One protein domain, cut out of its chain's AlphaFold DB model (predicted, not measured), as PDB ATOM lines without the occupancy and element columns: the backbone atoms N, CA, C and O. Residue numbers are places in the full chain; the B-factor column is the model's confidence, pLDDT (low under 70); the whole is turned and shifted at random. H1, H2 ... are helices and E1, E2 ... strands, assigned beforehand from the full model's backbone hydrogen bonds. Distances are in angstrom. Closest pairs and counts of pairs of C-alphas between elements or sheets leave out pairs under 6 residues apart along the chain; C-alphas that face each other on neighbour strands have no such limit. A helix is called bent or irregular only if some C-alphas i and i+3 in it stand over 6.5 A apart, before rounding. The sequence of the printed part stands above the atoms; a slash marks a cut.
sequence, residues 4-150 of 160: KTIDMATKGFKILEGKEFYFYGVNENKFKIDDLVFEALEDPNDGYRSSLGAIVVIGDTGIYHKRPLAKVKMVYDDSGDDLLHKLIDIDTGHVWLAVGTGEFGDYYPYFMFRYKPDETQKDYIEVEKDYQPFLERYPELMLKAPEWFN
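Overview. This is residues 4 to 150 of the 160 residues of an uncharacterized protein of Candidatus Cloacimonetes bacterium (UniProt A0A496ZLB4). One long antiparallel sheet of eight strands is curled and folded back on itself like a partly opened barrel, with E4, E3 and E2 facing E5 to E8 across the hinge E1. H1 bridges the leaves from E4 to E5 and E6, while the last stretch swings widely past one end in a long loop before three short helices, of which H2 and H4 only graze the sheet. The printed part has 147 residues, in the order H1, E1 to E8, H2, H3, H4; the sheet order is E4, E3, E2, E1, E5, E6, E7, E8, and the class is mixed, helices and strands. It is compact, with a radius of gyration of the C-alphas of 15.2 A and spans of 47 by 37 by 28 A.

Arrangement. The folded sheet, one sheet bent back into two leaves that face each other, is strongly twisted and has E1, residues 20 to 27, as its hinge. E1 bends by 57 degrees at residue 24. Its pairing is staggered: residues 20 to 23 pair with E5, residues 70 to 77, where N 21 and O 72 are 2.8 A apart, and residues 23 to 27 with E2, residues 30 to 33, where N 27 and O 30 are 2.9 A apart. E2, E3, residues 36 to 42, and E4, residues 52 to 58, complete with E1 one meander, each strand the antiparallel neighbour of the one before; N 38 and O 31 are 2.8 A apart, N 41 and O 54 2.8 A. E5, E6, residues 83 to 89, E7, residues 95 to 104, and E8, residues 108 to 115, form the other; N 75 and O 86 are 2.9 A apart, N 85 and O 99 2.8 A, N 102 and O 110 2.8 A. The closest C-alphas of edge strands E4 and E8 are those of Leu 52 and Phe 111, 5.1 A. H1, residues 4 to 14, is on the sheet; its closest C-alphas to E4 are Ala 9 and Ala 54, 4.3 A. H4, residues 146 to 149, only grazes the sheet; Val 56 and Trp 148 have the closest C-alphas of E4 and H4, 5.0 A. H2, residues 134 to 137, only grazes it too, and H3, residues 141 to 144, is not on it. In H1, 6 of 7 O i to N i+4 pairs are within hydrogen-bond range; H2, H3 and H4 are too short for such a pair.

Along the chain. H1 begins at C-alpha 4 (-21.046, -28.071, -44.810) and is 15.1 A long; E1 is 20.5 A, E7 21.2 A and E8 21.4 A. H4 ends at C-alpha 149 (-32.214, -14.138, -52.233).

Size, cuts and confidence. The two C-alphas farthest apart, of Tyr 107 and Lys 129, are 48.7 A apart. The printed part has no cut; the links E4 to E5 and E8 to H2 are long. The pLDDT is under 70 in residues 4 to 12, 44 to 49, 105 to 107 and 144 to 150.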
ATOM      1  N   LYS A   4     -20.322 -28.761 -43.732       50.47
ATOM      2  CA  LYS A   4     -21.046 -28.071 -44.810       50.47
ATOM      3  C   LYS A   4     -21.964 -26.938 -44.329       50.47
ATOM      4  O   LYS A   4     -22.085 -25.949 -45.043       50.47
ATOM      5  N   THR A   5     -22.590 -27.066 -43.157       49.78
ATOM      6  CA  THR A   5     -23.561 -26.078 -42.646       49.78
ATOM      7  C   THR A   5     -22.848 -24.824 -42.132       49.78
ATOM      8  O   THR A   5     -23.156 -23.713 -42.554       49.78
ATOM      9  N   ILE A   6     -21.790 -25.008 -41.332       50.06
ATOM     10  CA  ILE A   6     -20.923 -23.914 -40.865       50.06
ATOM     11  C   ILE A   6     -20.271 -23.195 -42.052       50.06
ATOM     12  O   ILE A   6     -20.195 -21.968 -42.058       50.06
ATOM     13  N   ASP A   7     -19.871 -23.928 -43.097       53.75
ATOM     14  CA  ASP A   7     -19.361 -23.328 -44.331       53.75
ATOM     15  C   ASP A   7     -20.394 -22.413 -45.006       53.75
ATOM     16  O   ASP A   7     -20.006 -21.371 -45.527       53.75
ATOM     17  N   MET A   8     -21.686 -22.761 -45.007       57.28
ATOM     18  CA  MET A   8     -22.741 -21.913 -45.582       57.28
ATOM     19  C   MET A   8     -22.953 -20.630 -44.768       57.28
ATOM     20  O   MET A   8     -22.901 -19.543 -45.345       57.28
ATOM     21  N   ALA A   9     -23.121 -20.733 -43.444       55.12
ATOM     22  CA  ALA A   9     -23.260 -19.561 -42.570       55.12
ATOM     23  C   ALA A   9     -22.051 -18.619 -42.676       55.12
ATOM     24  O   ALA A   9     -22.194 -17.408 -42.856       55.12
ATOM     25  N   THR A  10     -20.851 -19.197 -42.637       61.50
ATOM     26  CA  THR A  10     -19.598 -18.440 -42.624       61.50
ATOM     27  C   THR A  10     -19.283 -17.827 -43.992       61.50
ATOM     28  O   THR A  10     -18.796 -16.699 -44.059       61.50
ATOM     29  N   LYS A  11     -19.558 -18.519 -45.111       64.00
ATOM     30  CA  LYS A  11     -19.306 -17.982 -46.466       64.00
ATOM     31  C   LYS A  11     -20.132 -16.737 -46.749       64.00
ATOM     32  O   LYS A  11     -19.598 -15.777 -47.302       64.00
ATOM     33  N   GLY A  12     -21.399 -16.751 -46.344       63.50
ATOM     34  CA  GLY A  12     -22.318 -15.654 -46.591       63.50
ATOM     35  C   GLY A  12     -21.898 -14.354 -45.894       63.50
ATOM     36  O   GLY A  12     -21.849 -13.304 -46.516       63.50
ATOM     37  N   PHE A  13     -21.519 -14.371 -44.616       73.12
ATOM     38  CA  PHE A  13     -21.105 -13.119 -43.958       73.12
ATOM     39  C   PHE A  13     -19.644 -12.750 -44.225       73.12
ATOM     40  O   PHE A  13     -19.315 -11.565 -44.226       73.12
ATOM     41  N   LYS A  14     -18.780 -13.712 -44.579       74.75
ATOM     42  CA  LYS A  14     -17.428 -13.403 -45.077       74.75
ATOM     43  C   LYS A  14     -17.443 -12.566 -46.354       74.75
ATOM     44  O   LYS A  14     -16.593 -11.699 -46.506       74.75
ATOM     45  N   ILE A  15     -18.410 -12.750 -47.261       78.75
ATOM     46  CA  ILE A  15     -18.529 -11.857 -48.436       78.75
ATOM     47  C   ILE A  15     -19.002 -10.447 -48.062       78.75
ATOM     48  O   ILE A  15     -18.812  -9.527 -48.857       78.75
ATOM     49  N   LEU A  16     -19.592 -10.271 -46.874       85.38
ATOM     50  CA  LEU A  16     -19.945  -8.962 -46.325       85.38
ATOM     51  C   LEU A  16     -18.810  -8.315 -45.539       85.38
ATOM     52  O   LEU A  16     -18.865  -7.114 -45.288       85.38
ATOM     53  N   GLU A  17     -17.787  -9.075 -45.159       89.00
ATOM     54  CA  GLU A  17     -16.665  -8.571 -44.383       89.00
ATOM     55  C   GLU A  17     -16.011  -7.364 -45.065       89.00
ATOM     56  O   GLU A  17     -15.764  -7.334 -46.273       89.00
ATOM     57  N   GLY A  18     -15.753  -6.329 -44.273       90.56
ATOM     58  CA  GLY A  18     -15.144  -5.103 -44.757       90.56
ATOM     59  C   GLY A  18     -16.124  -4.104 -45.375       90.56
ATOM     60  O   GLY A  18     -15.746  -2.944 -45.532       90.56
ATOM     61  N   LYS A  19     -17.355  -4.517 -45.695       92.38
ATOM     62  CA  LYS A  19     -18.388  -3.652 -46.280       92.38
ATOM     63  C   LYS A  19     -19.124  -2.848 -45.212       92.38
ATOM     64  O   LYS A  19     -19.184  -3.242 -44.045       92.38
ATOM     65  N   GLU A  20     -19.692  -1.728 -45.648       94.88
ATOM     66  CA  GLU A  20     -20.406  -0.770 -44.806       94.88
ATOM     67  C   GLU A  20     -21.901  -0.746 -45.126       94.88
ATOM     68  O   GLU A  20     -22.306  -0.816 -46.293       94.88
ATOM     69  N   PHE A  21     -22.707  -0.597 -44.077       95.06
ATOM     70  CA  PHE A  21     -24.161  -0.685 -44.124       95.06
ATOM     71  C   PHE A  21     -24.805   0.294 -43.145       95.06
ATOM     72  O   PHE A  21     -24.209   0.675 -42.140       95.06
ATOM     73  N   TYR A  22     -26.054   0.654 -43.397       96.75
ATOM     74  CA  TYR A  22     -26.885   1.367 -42.434       96.75
ATOM     75  C   TYR A  22     -27.638   0.367 -41.562       96.75
ATOM     76  O   TYR A  22     -28.407  -0.435 -42.072       96.75
ATOM     77  N   PHE A  23     -27.450   0.395 -40.249       97.00
ATOM     78  CA  PHE A  23     -28.085  -0.545 -39.326       97.00
ATOM     79  C   PHE A  23     -29.377   0.024 -38.736       97.00
ATOM     80  O   PHE A  23     -29.393   1.148 -38.240       97.00
ATOM     81  N   TYR A  24     -30.459  -0.757 -38.751       96.31
ATOM     82  CA  TYR A  24     -31.805  -0.324 -38.339       96.31
ATOM     83  C   TYR A  24     -32.350  -1.072 -37.116       96.31
ATOM     84  O   TYR A  24     -33.508  -0.873 -36.738       96.31
ATOM     85  N   GLY A  25     -31.528  -1.917 -36.489       95.62
ATOM     86  CA  GLY A  25     -31.871  -2.640 -35.269       95.62
ATOM     87  C   GLY A  25     -32.162  -4.125 -35.477       95.62
ATOM     88  O   GLY A  25     -31.937  -4.700 -36.545       95.62
ATOM     89  N   VAL A  26     -32.656  -4.728 -34.399       95.88
ATOM     90  CA  VAL A  26     -32.870  -6.168 -34.226       95.88
ATOM     91  C   VAL A  26     -34.323  -6.442 -33.850       95.88
ATOM     92  O   VAL A  26     -34.932  -5.655 -33.127       95.88
ATOM     93  N   ASN A  27     -34.842  -7.585 -34.288       94.50
ATOM     94  CA  ASN A  27     -36.085  -8.180 -33.812       94.50
ATOM     95  C   ASN A  27     -35.886  -9.700 -33.691       94.50
ATOM     96  O   ASN A  27     -35.677 -10.358 -34.705       94.50
ATOM     97  N   GLU A  28     -35.915 -10.257 -32.478       92.75
ATOM     98  CA  GLU A  28     -35.529 -11.660 -32.221       92.75
ATOM     99  C   GLU A  28     -34.120 -11.969 -32.780       92.75
ATOM    100  O   GLU A  28     -33.195 -11.194 -32.543       92.75
ATOM    101  N   ASN A  29     -33.951 -13.055 -33.545       92.56
ATOM    102  CA  ASN A  29     -32.696 -13.414 -34.220       92.56
ATOM    103  C   ASN A  29     -32.554 -12.753 -35.606       92.56
ATOM    104  O   ASN A  29     -31.765 -13.195 -36.447       92.56
ATOM    105  N   LYS A  30     -33.333 -11.698 -35.868       94.12
ATOM    106  CA  LYS A  30     -33.343 -10.965 -37.134       94.12
ATOM    107  C   LYS A  30     -32.751  -9.584 -36.954       94.12
ATOM    108  O   LYS A  30     -32.934  -8.938 -35.924       94.12
ATOM    109  N   PHE A  31     -32.106  -9.075 -37.986       95.00
ATOM    110  CA  PHE A  31     -31.537  -7.736 -37.983       95.00
ATOM    111  C   PHE A  31     -31.628  -7.102 -39.354       95.00
ATOM    112  O   PHE A  31     -31.540  -7.770 -40.384       95.00
ATOM    113  N   LYS A  32     -31.805  -5.785 -39.355       95.50
ATOM    114  CA  LYS A  32     -31.956  -5.018 -40.581       95.50
ATOM    115  C   LYS A  32     -30.709  -4.192 -40.849       95.50
ATOM    116  O   LYS A  32     -30.342  -3.333 -40.040       95.50
ATOM    117  N   ILE A  33     -30.106  -4.431 -42.008       93.88
ATOM    118  CA  ILE A  33     -29.066  -3.586 -42.586       93.88
ATOM    119  C   ILE A  33     -29.538  -3.117 -43.960       93.88
ATOM    120  O   ILE A  33     -30.044  -3.905 -44.755       93.88
ATOM    121  N   ASP A  34     -29.405  -1.822 -44.220       93.94
ATOM    122  CA  ASP A  34     -29.921  -1.166 -45.418       93.94
ATOM    123  C   ASP A  34     -31.417  -1.455 -45.639       93.94
ATOM    124  O   ASP A  34     -32.252  -1.280 -44.744       93.94
ATOM    125  N   ASP A  35     -31.762  -1.884 -46.846       91.19
ATOM    126  CA  ASP A  35     -33.084  -2.302 -47.279       91.19
ATOM    127  C   ASP A  35     -33.351  -3.807 -47.093       91.19
ATOM    128  O   ASP A  35     -34.435  -4.263 -47.449       91.19
ATOM    129  N   LEU A  36     -32.432  -4.566 -46.477       90.38
ATOM    130  CA  LEU A  36     -32.559  -6.013 -46.277       90.38
ATOM    131  C   LEU A  36     -32.708  -6.406 -44.803       90.38
ATOM    132  O   LEU A  36     -32.102  -5.823 -43.902       90.38
ATOM    133  N   VAL A  37     -33.491  -7.458 -44.566       91.38
ATOM    134  CA  VAL A  37     -33.605  -8.113 -43.261       91.38
ATOM    135  C   VAL A  37     -32.930  -9.471 -43.337       91.38
ATOM    136  O   VAL A  37     -33.256 -10.277 -44.204       91.38
ATOM    137  N   PHE A  38     -32.007  -9.711 -42.415       88.94
ATOM    138  CA  PHE A  38     -31.311 -10.976 -42.259       88.94
ATOM    139  C   PHE A  38     -31.847 -11.709 -41.037       88.94
ATOM    140  O   PHE A  38     -32.090 -11.085 -40.006       88.94
ATOM    141  N   GLU A  39     -31.986 -13.025 -41.132       89.06
ATOM    142  CA  GLU A  39     -32.284 -13.910 -40.009       89.06
ATOM    143  C   GLU A  39     -31.121 -14.863 -39.778       89.06
ATOM    144  O   GLU A  39     -30.645 -15.507 -40.715       89.06
ATOM    145  N   ALA A  40     -30.667 -14.937 -38.531       88.56
ATOM    146  CA  ALA A  40     -29.691 -15.916 -38.094       88.56
ATOM    147  C   ALA A  40     -30.418 -17.141 -37.532       88.56
ATOM    148  O   ALA A  40     -31.217 -17.035 -36.600       88.56
ATOM    149  N   LEU A  41     -30.132 -18.300 -38.110       84.69
ATOM    150  CA  LEU A  41     -30.781 -19.567 -37.809       84.69
ATOM    151  C   LEU A  41     -29.786 -20.506 -37.136       84.69
ATOM    152  O   LEU A  41     -28.665 -20.681 -37.619       84.69
ATOM    153  N   GLU A  42     -30.213 -21.131 -36.044       83.38
ATOM    154  CA  GLU A  42     -29.490 -22.235 -35.412       83.38
ATOM    155  C   GLU A  42     -29.465 -23.466 -36.335       83.38
ATOM    156  O   GLU A  42     -30.377 -23.658 -37.143       83.38
ATOM    157  N   ASP A  43     -28.432 -24.304 -36.227       78.31
ATOM    158  CA  ASP A  43     -28.401 -25.623 -36.869       78.31
ATOM    159  C   ASP A  43     -29.214 -26.623 -36.025       78.31
ATOM    160  O   ASP A  43     -28.748 -27.038 -34.962       78.31
ATOM    161  N   PRO A  44     -30.405 -27.067 -36.474       69.44
ATOM    162  CA  PRO A  44     -31.207 -28.033 -35.726       69.44
ATOM    163  C   PRO A  44     -30.591 -29.444 -35.718       69.44
ATOM    164  O   PRO A  44     -31.043 -30.303 -34.960       69.44
ATOM    165  N   ASN A  45     -29.581 -29.707 -36.558       68.06
ATOM    166  CA  ASN A  45     -28.992 -31.029 -36.776       68.06
ATOM    167  C   ASN A  45     -27.610 -31.202 -36.120       68.06
ATOM    168  O   ASN A  45     -26.958 -32.235 -36.317       68.06
ATOM    169  N   ASP A  46     -27.127 -30.236 -35.337       68.38
ATOM    170  CA  ASP A  46     -25.794 -30.314 -34.726       68.38
ATOM    171  C   ASP A  46     -25.747 -31.074 -33.380       68.38
ATOM    172  O   ASP A  46     -24.676 -31.226 -32.772       68.38
ATOM    173  N   GLY A  47     -26.889 -31.625 -32.957       68.81
ATOM    174  CA  GLY A  47     -27.082 -32.304 -31.679       68.81
ATOM    175  C   GLY A  47     -27.677 -31.356 -30.636       68.81
ATOM    176  O   GLY A  47     -28.647 -30.666 -30.908       68.81
ATOM    177  N   TYR A  48     -27.116 -31.331 -29.423       60.09
ATOM    178  CA  TYR A  48     -27.494 -30.357 -28.381       60.09
ATOM    179  C   TYR A  48     -26.707 -29.035 -28.487       60.09
ATOM    180  O   TYR A  48     -26.669 -28.258 -27.533       60.09
ATOM    181  N   ARG A  49     -25.992 -28.826 -29.593       67.19
ATOM    182  CA  ARG A  49     -24.913 -27.842 -29.696       67.19
ATOM    183  C   ARG A  49     -25.390 -26.496 -30.237       67.19
ATOM    184  O   ARG A  49     -24.682 -25.522 -30.040       67.19
ATOM    185  N   SER A  50     -26.605 -26.410 -30.785       71.19
ATOM    186  CA  SER A  50     -27.292 -25.151 -31.097       71.19
ATOM    187  C   SER A  50     -26.365 -24.147 -31.788       71.19
ATOM    188  O   SER A  50     -26.366 -23.000 -31.407       71.19
ATOM    189  N   SER A  51     -25.487 -24.539 -32.710       81.69
ATOM    190  CA  SER A  51     -24.509 -23.636 -33.347       81.69
ATOM    191  C   SER A  51     -25.196 -22.738 -34.381       81.69
ATOM    192  O   SER A  51     -26.304 -23.043 -34.824       81.69
ATOM    193  N   LEU A  52     -24.544 -21.663 -34.846       83.62
ATOM    194  CA  LEU A  52     -25.044 -20.929 -36.015       83.62
ATOM    195  C   LEU A  52     -25.067 -21.860 -37.239       83.62
ATOM    196  O   LEU A  52     -24.026 -22.359 -37.671       83.62
ATOM    197  N   GLY A  53     -26.255 -22.065 -37.805       75.81
ATOM    198  CA  GLY A  53     -26.483 -22.920 -38.963       75.81
ATOM    199  C   GLY A  53     -26.523 -22.151 -40.277       75.81
ATOM    200  O   GLY A  53     -25.853 -22.523 -41.238       75.81
ATOM    201  N   ALA A  54     -27.285 -21.060 -40.336       76.31
ATOM    202  CA  ALA A  54     -27.402 -20.248 -41.543       76.31
ATOM    203  C   ALA A  54     -27.689 -18.781 -41.222       76.31
ATOM    204  O   ALA A  54     -28.224 -18.450 -40.167       76.31
ATOM    205  N   ILE A  55     -27.367 -17.907 -42.172       79.44
ATOM    206  CA  ILE A  55     -27.894 -16.545 -42.211       79.44
ATOM    207  C   ILE A  55     -28.533 -16.347 -43.579       79.44
ATOM    208  O   ILE A  55     -27.912 -16.662 -44.596       79.44
ATOM    209  N   VAL A  56     -29.767 -15.854 -43.597       79.38
ATOM    210  CA  VAL A  56     -30.576 -15.728 -44.817       79.38
ATOM    211  C   VAL A  56     -31.260 -14.375 -44.890       79.38
ATOM    212  O   VAL A  56     -31.563 -13.785 -43.856       79.38
ATOM    213  N   VAL A  57     -31.506 -13.880 -46.106       83.75
ATOM    214  CA  VAL A  57     -32.339 -12.689 -46.305       83.75
ATOM    215  C   VAL A  57     -33.796 -13.132 -46.306       83.75
ATOM    216  O   VAL A  57     -34.169 -14.071 -47.003       83.75
ATOM    217  N   ILE A  58     -34.626 -12.449 -45.526       82.25
ATOM    218  CA  ILE A  58     -36.045 -12.772 -45.387       82.25
ATOM    219  C   ILE A  58     -36.921 -11.586 -45.786       82.25
ATOM    220  O   ILE A  58     -36.585 -10.421 -45.564       82.25
ATOM    221  N   GLY A  59     -38.086 -11.891 -46.356       80.56
ATOM    222  CA  GLY A  59     -39.147 -10.916 -46.595       80.56
ATOM    223  C   GLY A  59     -39.908 -10.608 -45.307       80.56
ATOM    224  O   GLY A  59     -41.061 -11.004 -45.172       80.56
ATOM    225  N   ASP A  60     -39.261  -9.950 -44.345       78.06
ATOM    226  CA  ASP A  60     -39.868  -9.631 -43.051       78.06
ATOM    227  C   ASP A  60     -40.567  -8.269 -43.052       78.06
ATOM    228  O   ASP A  60     -40.021  -7.258 -43.502       78.06
ATOM    229  N   THR A  61     -41.768  -8.227 -42.477       75.38
ATOM    230  CA  THR A  61     -42.513  -6.982 -42.225       75.38
ATOM    231  C   THR A  61     -42.417  -6.543 -40.763       75.38
ATOM    232  O   THR A  61     -43.296  -5.829 -40.274       75.38
ATOM    233  N   GLY A  62     -41.396  -7.011 -40.040       77.25
ATOM    234  CA  GLY A  62     -41.160  -6.694 -38.640       77.25
ATOM    235  C   GLY A  62     -40.956  -5.203 -38.374       77.25
ATOM    236  O   GLY A  62     -40.757  -4.379 -39.274       77.25
ATOM    237  N   ILE A  63     -41.023  -4.841 -37.093       85.38
ATOM    238  CA  ILE A  63     -40.922  -3.447 -36.656       85.38
ATOM    239  C   ILE A  63     -39.450  -3.100 -36.436       85.38
ATOM    240  O   ILE A  63     -38.896  -3.323 -35.364       85.38
ATOM    241  N   TYR A  64     -38.837  -2.511 -37.457       92.81
ATOM    242  CA  TYR A  64     -37.512  -1.896 -37.374       92.81
ATOM    243  C   TYR A  64     -37.615  -0.375 -37.264       92.81
ATOM    244  O   TYR A  64     -38.659   0.225 -37.553       92.81
ATOM    245  N   HIS A  65     -36.513   0.276 -36.894       92.44
ATOM    246  CA  HIS A  65     -36.460   1.731 -36.946       92.44
ATOM    247  C   HIS A  65     -36.630   2.226 -38.390       92.44
ATOM    248  O   HIS A  65     -36.159   1.616 -39.347       92.44
ATOM    249  N   LYS A  66     -37.327   3.356 -38.561       90.75
ATOM    250  CA  LYS A  66     -37.530   3.982 -39.883       90.75
ATOM    251  C   LYS A  66     -36.287   4.708 -40.396       90.75
ATOM    252  O   LYS A  66     -36.180   4.958 -41.589       90.75
ATOM    253  N   ARG A  67     -35.395   5.084 -39.482       94.06
ATOM    254  CA  ARG A  67     -34.106   5.717 -39.755       94.06
ATOM    255  C   ARG A  67     -33.004   4.848 -39.155       94.06
ATOM    256  O   ARG A  67     -33.276   4.186 -38.149       94.06
ATOM    257  N   PRO A  68     -31.807   4.828 -39.751       96.00
ATOM    258  CA  PRO A  68     -30.724   4.015 -39.235       96.00
ATOM    259  C   PRO A  68     -30.235   4.530 -37.883       96.00
ATOM    260  O   PRO A  68     -30.198   5.733 -37.620       96.00
ATOM    261  N   LEU A  69     -29.870   3.584 -37.028       96.31
ATOM    262  CA  LEU A  69     -29.229   3.830 -35.745       96.31
ATOM    263  C   LEU A  69     -27.757   4.184 -35.948       96.31
ATOM    264  O   LEU A  69     -27.272   5.106 -35.315       96.31
ATOM    265  N   ALA A  70     -27.074   3.492 -36.860       96.44
ATOM    266  CA  ALA A  70     -25.645   3.666 -37.087       96.44
ATOM    267  C   ALA A  70     -25.244   3.288 -38.512       96.44
ATOM    268  O   ALA A  70     -25.954   2.541 -39.195       96.44
ATOM    269  N   LYS A  71     -24.077   3.774 -38.942       96.50
ATOM    270  CA  LYS A  71     -23.369   3.254 -40.108       96.50
ATOM    271  C   LYS A  71     -22.348   2.269 -39.560       96.50
ATOM    272  O   LYS A  71     -21.540   2.609 -38.702       96.50
ATOM    273  N   VAL A  72     -22.456   1.021 -39.985       97.12
ATOM    274  CA  VAL A  72     -21.705  -0.094 -39.413       97.12
ATOM    275  C   VAL A  72     -20.879  -0.781 -40.480       97.12
ATOM    276  O   VAL A  72     -21.268  -0.841 -41.645       97.12
ATOM    277  N   LYS A  73     -19.763  -1.356 -40.059       96.62
ATOM    278  CA  LYS A  73     -18.935  -2.243 -40.860       96.62
ATOM    279  C   LYS A  73     -19.073  -3.671 -40.354       96.62
ATOM    280  O   LYS A  73     -19.072  -3.901 -39.143       96.62
ATOM    281  N   MET A  74     -19.160  -4.624 -41.278       94.25
ATOM    282  CA  MET A  74     -19.083  -6.043 -40.935       94.25
ATOM    283  C   MET A  74     -17.628  -6.450 -40.712       94.25
ATOM    284  O   MET A  74     -16.778  -6.239 -41.582       94.25
ATOM    285  N   VAL A  75     -17.353  -7.075 -39.573       94.00
ATOM    286  CA  VAL A  75     -16.038  -7.628 -39.232       94.00
ATOM    287  C   VAL A  75     -16.211  -9.079 -38.811       94.00
ATOM    288  O   VAL A  75     -17.076  -9.379 -37.991       94.00
ATOM    289  N   TYR A  76     -15.406  -9.974 -39.378       90.12
ATOM    290  CA  TYR A  76     -15.289 -11.336 -38.875       90.12
ATOM    291  C   TYR A  76     -14.210 -11.372 -37.793       90.12
ATOM    292  O   TYR A  76     -13.139 -10.790 -37.952       90.12
ATOM    293  N   ASP A  77     -14.523 -12.009 -36.674       88.62
ATOM    294  CA  ASP A  77     -13.629 -12.170 -35.540       88.62
ATOM    295  C   ASP A  77     -13.535 -13.651 -35.178       88.62
ATOM    296  O   ASP A  77     -14.524 -14.258 -34.764       88.62
ATOM    297  N   ASP A  78     -12.339 -14.199 -35.368       85.62
ATOM    298  CA  ASP A  78     -11.907 -15.534 -34.954       85.62
ATOM    299  C   ASP A  78     -10.735 -15.464 -33.958       85.62
ATOM    300  O   ASP A  78      -9.993 -16.430 -33.773       85.62
ATOM    301  N   SER A  79     -10.542 -14.306 -33.311       76.56
ATOM    302  CA  SER A  79      -9.502 -14.092 -32.304       76.56
ATOM    303  C   SER A  79      -9.920 -14.655 -30.940       76.56
ATOM    304  O   SER A  79     -10.055 -13.950 -29.944       76.56
ATOM    305  N   GLY A  80     -10.146 -15.962 -30.887       77.81
ATOM    306  CA  GLY A  80     -10.535 -16.680 -29.678       77.81
ATOM    307  C   GLY A  80     -11.227 -17.992 -30.008       77.81
ATOM    308  O   GLY A  80     -11.096 -18.507 -31.116       77.81
ATOM    309  N   ASP A  81     -11.978 -18.502 -29.039       81.12
ATOM    310  CA  ASP A  81     -12.739 -19.744 -29.205       81.12
ATOM    311  C   ASP A  81     -14.082 -19.486 -29.926       81.12
ATOM    312  O   ASP A  81     -14.719 -20.404 -30.430       81.12
ATOM    313  N   ASP A  82     -14.501 -18.220 -30.035       86.25
ATOM    314  CA  ASP A  82     -15.728 -17.825 -30.724       86.25
ATOM    315  C   ASP A  82     -15.468 -17.475 -32.203       86.25
ATOM    316  O   ASP A  82     -14.498 -16.796 -32.543       86.25
ATOM    317  N   LEU A  83     -16.401 -17.851 -33.079       87.19
ATOM    318  CA  LEU A  83     -16.436 -17.486 -34.498       87.19
ATOM    319  C   LEU A  83     -17.599 -16.521 -34.735       87.19
ATOM    320  O   LEU A  83     -18.751 -16.946 -34.878       87.19
ATOM    321  N   LEU A  84     -17.316 -15.214 -34.750       90.44
ATOM    322  CA  LEU A  84     -18.344 -14.170 -34.722       90.44
ATOM    323  C   LEU A  84     -18.265 -13.232 -35.924       90.44
ATOM    324  O   LEU A  84     -17.206 -12.745 -36.305       90.44
ATOM    325  N   HIS A  85     -19.428 -12.868 -36.447       92.00
ATOM    326  CA  HIS A  85     -19.606 -11.720 -37.319       92.00
ATOM    327  C   HIS A  85     -20.163 -10.545 -36.516       92.00
ATOM    328  O   HIS A  85     -21.167 -10.672 -35.810       92.00
ATOM    329  N   LYS A  86     -19.505  -9.391 -36.608       95.56
ATOM    330  CA  LYS A  86     -19.798  -8.202 -35.806       95.56
ATOM    331  C   LYS A  86     -20.204  -7.033 -36.691       95.56
ATOM    332  O   LYS A  86     -19.517  -6.728 -37.662       95.56
ATOM    333  N   LEU A  87     -21.279  -6.346 -36.310       97.12
ATOM    334  CA  LEU A  87     -21.646  -5.031 -36.836       97.12
ATOM    335  C   LEU A  87     -21.059  -3.965 -35.914       97.12
ATOM    336  O   LEU A  87     -21.548  -3.764 -34.799       97.12
ATOM    337  N   ILE A  88     -19.992  -3.316 -36.373       97.50
ATOM    338  CA  ILE A  88     -19.243  -2.323 -35.601       97.50
ATOM    339  C   ILE A  88     -19.525  -0.941 -36.175       97.50
ATOM    340  O   ILE A  88     -19.337  -0.727 -37.370       97.50
ATOM    341  N   ASP A  89     -19.973  -0.022 -35.333       96.88
ATOM    342  CA  ASP A  89     -20.137   1.389 -35.671       96.88
ATOM    343  C   ASP A  89     -18.814   1.980 -36.181       96.88
ATOM    344  O   ASP A  89     -17.773   1.831 -35.533       96.88
ATOM    345  N   ILE A  90     -18.842   2.618 -37.354       95.69
ATOM    346  CA  ILE A  90     -17.622   3.122 -38.000       95.69
ATOM    347  C   ILE A  90     -17.037   4.354 -37.304       95.69
ATOM    348  O   ILE A  90     -15.834   4.589 -37.411       95.69
ATOM    349  N   ASP A  91     -17.867   5.117 -36.596       93.12
ATOM    350  CA  ASP A  91     -17.476   6.379 -35.975       93.12
ATOM    351  C   ASP A  91     -17.074   6.165 -34.512       93.12
ATOM    352  O   ASP A  91     -16.105   6.759 -34.033       93.12
ATOM    353  N   THR A  92     -17.799   5.301 -33.791       94.25
ATOM    354  CA  THR A  92     -17.596   5.090 -32.345       94.25
ATOM    355  C   THR A  92     -16.829   3.814 -32.008       94.25
ATOM    356  O   THR A  92     -16.287   3.693 -30.907       94.25
ATOM    357  N   GLY A  93     -16.780   2.843 -32.925       95.12
ATOM    358  CA  GLY A  93     -16.263   1.501 -32.652       95.12
ATOM    359  C   GLY A  93     -17.185   0.649 -31.770       95.12
ATOM    360  O   GLY A  93     -16.792  -0.443 -31.350       95.12
ATOM    361  N   HIS A  94     -18.398   1.120 -31.462       96.44
ATOM    362  CA  HIS A  94     -19.376   0.360 -30.686       96.44
ATOM    363  C   HIS A  94     -19.852  -0.876 -31.457       96.44
ATOM    364  O   HIS A  94     -20.223  -0.802 -32.627       96.44
ATOM    365  N   VAL A  95     -19.869  -2.031 -30.791       97.19
ATOM    366  CA  VAL A  95     -20.371  -3.280 -31.378       97.19
ATOM    367  C   VAL A  95     -21.872  -3.368 -31.132       97.19
ATOM    368  O   VAL A  95     -22.304  -3.692 -30.025       97.19
ATOM    369  N   TRP A  96     -22.657  -3.107 -32.175       97.69
ATOM    370  CA  TRP A  96     -24.118  -3.160 -32.126       97.69
ATOM    371  C   TRP A  96     -24.644  -4.590 -32.048       97.69
ATOM    372  O   TRP A  96     -25.546  -4.884 -31.264       97.69
ATOM    373  N   LEU A  97     -24.081  -5.483 -32.858       97.38
ATOM    374  CA  LEU A  97     -24.500  -6.877 -32.955       97.38
ATOM    375  C   LEU A  97     -23.275  -7.773 -33.119       97.38
ATOM    376  O   LEU A  97     -22.398  -7.466 -33.923       97.38
ATOM    377  N   ALA A  98     -23.247  -8.889 -32.395       95.50
ATOM    378  CA  ALA A  98     -22.361 -10.015 -32.663       95.50
ATOM    379  C   ALA A  98     -23.206 -11.277 -32.875       95.50
ATOM    380  O   ALA A  98     -24.021 -11.619 -32.013       95.50
ATOM    381  N   VAL A  99     -23.022 -11.941 -34.013       93.12
ATOM    382  CA  VAL A  99     -23.746 -13.157 -34.399       93.12
ATOM    383  C   VAL A  99     -22.772 -14.236 -34.852       93.12
ATOM    384  O   VAL A  99     -21.848 -13.949 -35.608       93.12
ATOM    385  N   GLY A 100     -22.946 -15.472 -34.395       90.94
ATOM    386  CA  GLY A 100     -22.001 -16.538 -34.708       90.94
ATOM    387  C   GLY A 100     -22.145 -17.766 -33.827       90.94
ATOM    388  O   GLY A 100     -23.187 -17.988 -33.208       90.94
ATOM    389  N   THR A 101     -21.072 -18.542 -33.765       87.69
ATOM    390  CA  THR A 101     -20.948 -19.694 -32.869       87.69
ATOM    391  C   THR A 101     -19.901 -19.357 -31.826       87.69
ATOM    392  O   THR A 101     -18.751 -19.112 -32.179       87.69
ATOM    393  N   GLY A 102     -20.302 -19.309 -30.559       86.25
ATOM    394  CA  GLY A 102     -19.353 -19.251 -29.455       86.25
ATOM    395  C   GLY A 102     -18.923 -20.645 -29.022       86.25
ATOM    396  O   GLY A 102     -19.645 -21.610 -29.276       86.25
ATOM    397  N   GLU A 103     -17.796 -20.752 -28.329       82.50
ATOM    398  CA  GLU A 103     -17.350 -21.997 -27.701       82.50
ATOM    399  C   GLU A 103     -17.189 -21.827 -26.189       82.50
ATOM    400  O   GLU A 103     -16.735 -20.806 -25.675       82.50
ATOM    401  N   PHE A 104     -17.607 -22.846 -25.435       73.88
ATOM    402  CA  PHE A 104     -17.389 -22.910 -23.993       73.88
ATOM    403  C   PHE A 104     -16.449 -24.068 -23.649       73.88
ATOM    404  O   PHE A 104     -16.823 -25.242 -23.765       73.88
ATOM    405  N   GLY A 105     -15.237 -23.724 -23.195       66.44
ATOM    406  CA  GLY A 105     -14.244 -24.665 -22.666       66.44
ATOM    407  C   GLY A 105     -13.851 -25.774 -23.643       66.44
ATOM    408  O   GLY A 105     -13.765 -26.928 -23.222       66.44
ATOM    409  N   ASP A 106     -13.702 -25.439 -24.929       64.44
ATOM    410  CA  ASP A 106     -13.339 -26.333 -26.042       64.44
ATOM    411  C   ASP A 106     -14.274 -27.545 -26.245       64.44
ATOM    412  O   ASP A 106     -13.930 -28.515 -26.928       64.44
ATOM    413  N   TYR A 107     -15.454 -27.551 -25.610       66.19
ATOM    414  CA  TYR A 107     -16.313 -28.740 -25.536       66.19
ATOM    415  C   TYR A 107     -17.742 -28.508 -26.027       66.19
ATOM    416  O   TYR A 107     -18.399 -29.454 -26.480       66.19
ATOM    417  N   TYR A 108     -18.240 -27.272 -25.944       77.12
ATOM    418  CA  TYR A 108     -19.634 -26.971 -26.240       77.12
ATOM    419  C   TYR A 108     -19.772 -25.705 -27.089       77.12
ATOM    420  O   TYR A 108     -19.735 -24.603 -26.534       77.12
ATOM    421  N   PRO A 109     -19.920 -25.841 -28.419       80.62
ATOM    422  CA  PRO A 109     -20.335 -24.717 -29.231       80.62
ATOM    423  C   PRO A 109     -21.774 -24.333 -28.877       80.62
ATOM    424  O   PRO A 109     -22.527 -25.166 -28.367       80.62
ATOM    425  N   TYR A 110     -22.122 -23.070 -29.090       83.88
ATOM    426  CA  TYR A 110     -23.472 -22.548 -28.903       83.88
ATOM    427  C   TYR A 110     -23.712 -21.324 -29.788       83.88
ATOM    428  O   TYR A 110     -22.805 -20.543 -30.077       83.88
ATOM    429  N   PHE A 111     -24.955 -21.137 -30.208       87.88
ATOM    430  CA  PHE A 111     -25.380 -20.008 -31.018       87.88
ATOM    431  C   PHE A 111     -25.305 -18.748 -30.184       87.88
ATOM    432  O   PHE A 111     -25.844 -18.648 -29.077       87.88
ATOM    433  N   MET A 112     -24.621 -17.765 -30.745       91.00
ATOM    434  CA  MET A 112     -24.499 -16.454 -30.159       91.00
ATOM    435  C   MET A 112     -25.240 -15.462 -31.039       91.00
ATOM    436  O   MET A 112     -24.887 -15.259 -32.196       91.00
ATOM    437  N   PHE A 113     -26.230 -14.801 -30.448       94.25
ATOM    438  CA  PHE A 113     -26.871 -13.622 -31.011       94.25
ATOM    439  C   PHE A 113     -26.928 -12.546 -29.929       94.25
ATOM    440  O   PHE A 113     -27.781 -12.557 -29.042       94.25
ATOM    441  N   ARG A 114     -25.951 -11.639 -29.945       95.56
ATOM    442  CA  ARG A 114     -25.768 -10.624 -28.905       95.56
ATOM    443  C   ARG A 114     -25.973  -9.235 -29.487       95.56
ATOM    444  O   ARG A 114     -25.058  -8.658 -30.070       95.56
ATOM    445  N   TYR A 115     -27.168  -8.697 -29.279       96.31
ATOM    446  CA  TYR A 115     -27.484  -7.300 -29.552       96.31
ATOM    447  C   TYR A 115     -27.145  -6.430 -28.336       96.31
ATOM    448  O   TYR A 115     -27.574  -6.727 -27.219       96.31
ATOM    449  N   LYS A 116     -26.381  -5.358 -28.545       96.56
ATOM    450  CA  LYS A 116     -26.024  -4.386 -27.508       96.56
ATOM    451  C   LYS A 116     -26.366  -2.977 -28.003       96.56
ATOM    452  O   LYS A 116     -25.575  -2.395 -28.745       96.56
ATOM    453  N   PRO A 117     -27.519  -2.411 -27.605       92.56
ATOM    454  CA  PRO A 117     -27.820  -1.012 -27.875       92.56
ATOM    455  C   PRO A 117     -26.717  -0.096 -27.339       92.56
ATOM    456  O   PRO A 117     -26.174  -0.344 -26.260       92.56
ATOM    457  N   ASP A 118     -26.402   0.967 -28.073       91.31
ATOM    458  CA  ASP A 118     -25.583   2.052 -27.541       91.31
ATOM    459  C   ASP A 118     -26.470   3.006 -26.725       91.31
ATOM    460  O   ASP A 118     -27.279   3.751 -27.273       91.31
ATOM    461  N   GLU A 119     -26.329   2.986 -25.399       86.44
ATOM    462  CA  GLU A 119     -27.071   3.876 -24.493       86.44
ATOM    463  C   GLU A 119     -26.710   5.360 -24.677       86.44
ATOM    464  O   GLU A 119     -27.433   6.249 -24.220       86.44
ATOM    465  N   THR A 120     -25.586   5.644 -25.335       85.44
ATOM    466  CA  THR A 120     -25.141   7.004 -25.650       85.44
ATOM    467  C   THR A 120     -25.704   7.516 -26.975       85.44
ATOM    468  O   THR A 120     -25.700   8.732 -27.194       85.44
ATOM    469  N   GLN A 121     -26.266   6.633 -27.811       85.19
ATOM    470  CA  GLN A 121     -26.945   6.987 -29.054       85.19
ATOM    471  C   GLN A 121     -28.254   7.719 -28.743       85.19
ATOM    472  O   GLN A 121     -29.247   7.127 -28.318       85.19
ATOM    473  N   LYS A 122     -28.266   9.035 -28.965       76.50
ATOM    474  CA  LYS A 122     -29.451   9.878 -28.718       76.50
ATOM    475  C   LYS A 122     -30.297  10.112 -29.961       76.50
ATOM    476  O   LYS A 122     -31.492  10.364 -29.834       76.50
ATOM    477  N   ASP A 123     -29.683  10.005 -31.135       85.50
ATOM    478  CA  ASP A 123     -30.283  10.373 -32.409       85.50
ATOM    479  C   ASP A 123     -30.075   9.289 -33.467       85.50
ATOM    480  O   ASP A 123     -29.169   8.464 -33.382       85.50
ATOM    481  N   TYR A 124     -30.937   9.305 -34.480       91.31
ATOM    482  CA  TYR A 124     -30.751   8.523 -35.700       91.31
ATOM    483  C   TYR A 124     -29.758   9.231 -36.617       91.31
ATOM    484  O   TYR A 124     -29.712  10.464 -36.623       91.31
ATOM    485  N   ILE A 125     -29.037   8.474 -37.439       92.31
ATOM    486  CA  ILE A 125     -28.163   9.070 -38.449       92.31
ATOM    487  C   ILE A 125     -28.917   9.315 -39.757       92.31
ATOM    488  O   ILE A 125     -29.931   8.677 -40.055       92.31
ATOM    489  N   GLU A 126     -28.408  10.257 -40.543       91.56
ATOM    490  CA  GLU A 126     -28.921  10.533 -41.880       91.56
ATOM    491  C   GLU A 126     -28.265   9.597 -42.898       91.56
ATOM    492  O   GLU A 126     -27.063   9.324 -42.850       91.56
ATOM    493  N   VAL A 127     -29.076   9.106 -43.833       90.75
ATOM    494  CA  VAL A 127     -28.585   8.326 -44.969       90.75
ATOM    495  C   VAL A 127     -27.934   9.284 -45.969       90.75
ATOM    496  O   VAL A 127     -28.469  10.355 -46.264       90.75
ATOM    497  N   GLU A 128     -26.765   8.906 -46.480       90.44
ATOM    498  CA  GLU A 128     -26.021   9.668 -47.481       90.44
ATOM    499  C   GLU A 128     -26.874   9.917 -48.738       90.44
ATOM    500  O   GLU A 128     -27.685   9.086 -49.147       90.44
ATOM    501  N   LYS A 129     -26.717  11.092 -49.363       88.56
ATOM    502  CA  LYS A 129     -27.570  11.514 -50.496       88.56
ATOM    503  C   LYS A 129     -27.410  10.639 -51.736       88.56
ATOM    504  O   LYS A 129     -28.320  10.570 -52.555       88.56
ATOM    505  N   ASP A 130     -26.245  10.036 -51.884       89.31
ATOM    506  CA  ASP A 130     -25.850   9.109 -52.936       89.31
ATOM    507  C   ASP A 130     -25.988   7.644 -52.500       89.31
ATOM    508  O   ASP A 130     -25.441   6.753 -53.148       89.31
ATOM    509  N   TYR A 131     -26.748   7.382 -51.430       89.06
ATOM    510  CA  TYR A 131     -27.094   6.027 -51.033       89.06
ATOM    511  C   TYR A 131     -27.714   5.260 -52.197       89.06
ATOM    512  O   TYR A 131     -28.670   5.699 -52.842       89.06
ATOM    513  N   GLN A 132     -27.180   4.065 -52.392       89.31
ATOM    514  CA  GLN A 132     -27.715   3.069 -53.294       89.31
ATOM    515  C   GLN A 132     -28.214   1.876 -52.467       89.31
ATOM    516  O   GLN A 132     -27.558   1.507 -51.484       89.31
ATOM    517  N   PRO A 133     -29.344   1.257 -52.852       87.62
ATOM    518  CA  PRO A 133     -29.814  -0.000 -52.279       87.62
ATOM    519  C   PRO A 133     -28.719  -1.069 -52.194       87.62
ATOM    520  O   PRO A 133     -27.774  -1.082 -52.989       87.62
ATOM    521  N   PHE A 134     -28.857  -2.003 -51.254       88.12
ATOM    522  CA  PHE A 134     -27.854  -3.029 -50.963       88.12
ATOM    523  C   PHE A 134     -27.380  -3.771 -52.222       88.12
ATOM    524  O   PHE A 134     -26.178  -3.892 -52.462       88.12
ATOM    525  N   LEU A 135     -28.318  -4.228 -53.056       83.81
ATOM    526  CA  LEU A 135     -28.013  -4.992 -54.270       83.81
ATOM    527  C   LEU A 135     -27.428  -4.146 -55.403       83.81
ATOM    528  O   LEU A 135     -26.774  -4.690 -56.290       83.81
ATOM    529  N   GLU A 136     -27.627  -2.830 -55.373       88.25
ATOM    530  CA  GLU A 136     -26.968  -1.916 -56.307       88.25
ATOM    531  C   GLU A 136     -25.516  -1.656 -55.897       88.25
ATOM    532  O   GLU A 136     -24.642  -1.581 -56.760       88.25
ATOM    533  N   ARG A 137     -25.237  -1.583 -54.587       89.00
ATOM    534  CA  ARG A 137     -23.870  -1.413 -54.063       89.00
ATOM    535  C   ARG A 137     -23.031  -2.675 -54.176       89.00
ATOM    536  O   ARG A 137     -21.827  -2.587 -54.411       89.00
ATOM    537  N   TYR A 138     -23.657  -3.834 -53.997       86.38
ATOM    538  CA  TYR A 138     -22.972  -5.124 -53.962       86.38
ATOM    539  C   TYR A 138     -23.623  -6.150 -54.907       86.38
ATOM    540  O   TYR A 138     -24.060  -7.222 -54.469       86.38
ATOM    541  N   PRO A 139     -23.696  -5.858 -56.222       83.75
ATOM    542  CA  PRO A 139     -24.369  -6.719 -57.193       83.75
ATOM    543  C   PRO A 139     -23.707  -8.097 -57.322       83.75
ATOM    544  O   PRO A 139     -24.352  -9.070 -57.712       83.75
ATOM    545  N   GLU A 140     -22.427  -8.223 -56.960       81.06
ATOM    546  CA  GLU A 140     -21.709  -9.495 -56.964       81.06
ATOM    547  C   GLU A 140     -22.263 -10.509 -55.956       81.06
ATOM    548  O   GLU A 140     -22.029 -11.709 -56.113       81.06
ATOM    549  N   LEU A 141     -22.988 -10.059 -54.928       77.75
ATOM    550  CA  LEU A 141     -23.530 -10.951 -53.901       77.75
ATOM    551  C   LEU A 141     -24.679 -11.807 -54.441       77.75
ATOM    552  O   LEU A 141     -24.801 -12.955 -54.030       77.75
ATOM    553  N   MET A 142     -25.412 -11.327 -55.453       71.88
ATOM    554  CA  MET A 142     -26.406 -12.134 -56.179       71.88
ATOM    555  C   MET A 142     -25.788 -13.360 -56.864       71.88
ATOM    556  O   MET A 142     -26.475 -14.346 -57.107       71.88
ATOM    557  N   LEU A 143     -24.496 -13.298 -57.200       72.12
ATOM    558  CA  LEU A 143     -23.768 -14.399 -57.835       72.12
ATOM    559  C   LEU A 143     -23.048 -15.285 -56.816       72.12
ATOM    560  O   LEU A 143     -22.876 -16.477 -57.060       72.12
ATOM    561  N   LYS A 144     -22.580 -14.699 -55.707       69.69
ATOM    562  CA  LYS A 144     -21.747 -15.383 -54.704       69.69
ATOM    563  C   LYS A 144     -22.542 -16.054 -53.589       69.69
ATOM    564  O   LYS A 144     -22.034 -17.017 -53.026       69.69
ATOM    565  N   ALA A 145     -23.730 -15.541 -53.285       69.88
ATOM    566  CA  ALA A 145     -24.668 -16.122 -52.332       69.88
ATOM    567  C   ALA A 145     -26.108 -16.047 -52.881       69.88
ATOM    568  O   ALA A 145     -26.972 -15.419 -52.268       69.88
ATOM    569  N   PRO A 146     -26.386 -16.630 -54.067       66.69
ATOM    570  CA  PRO A 146     -27.731 -16.638 -54.648       66.69
ATOM    571  C   PRO A 146     -28.772 -17.270 -53.716       66.69
ATOM    572  O   PRO A 146     -29.945 -16.907 -53.772       66.69
ATOM    573  N   GLU A 147     -28.347 -18.186 -52.843       66.06
ATOM    574  CA  GLU A 147     -29.186 -18.817 -51.833       66.06
ATOM    575  C   GLU A 147     -29.867 -17.791 -50.926       66.06
ATOM    576  O   GLU A 147     -31.034 -17.967 -50.612       66.06
ATOM    577  N   TRP A 148     -29.211 -16.679 -50.590       68.81
ATOM    578  CA  TRP A 148     -29.784 -15.655 -49.713       68.81
ATOM    579  C   TRP A 148     -31.056 -15.030 -50.257       68.81
ATOM    580  O   TRP A 148     -31.924 -14.657 -49.481       68.81
ATOM    581  N   PHE A 149     -31.161 -14.908 -51.575       66.38
ATOM    582  CA  PHE A 149     -32.214 -14.138 -52.233       66.38
ATOM    583  C   PHE A 149     -33.341 -15.016 -52.771       66.38
ATOM    584  O   PHE A 149     -34.221 -14.531 -53.484       66.38
ATOM    585  N   ASN A 150     -33.325 -16.308 -52.445       58.78
ATOM    586  CA  ASN A 150     -34.366 -17.227 -52.859       58.78
ATOM    587  C   ASN A 150     -35.452 -17.271 -51.776       58.78
ATOM    588  O   ASN A 150     -35.288 -17.914 -50.742       58.78
TER     589      ASN A 150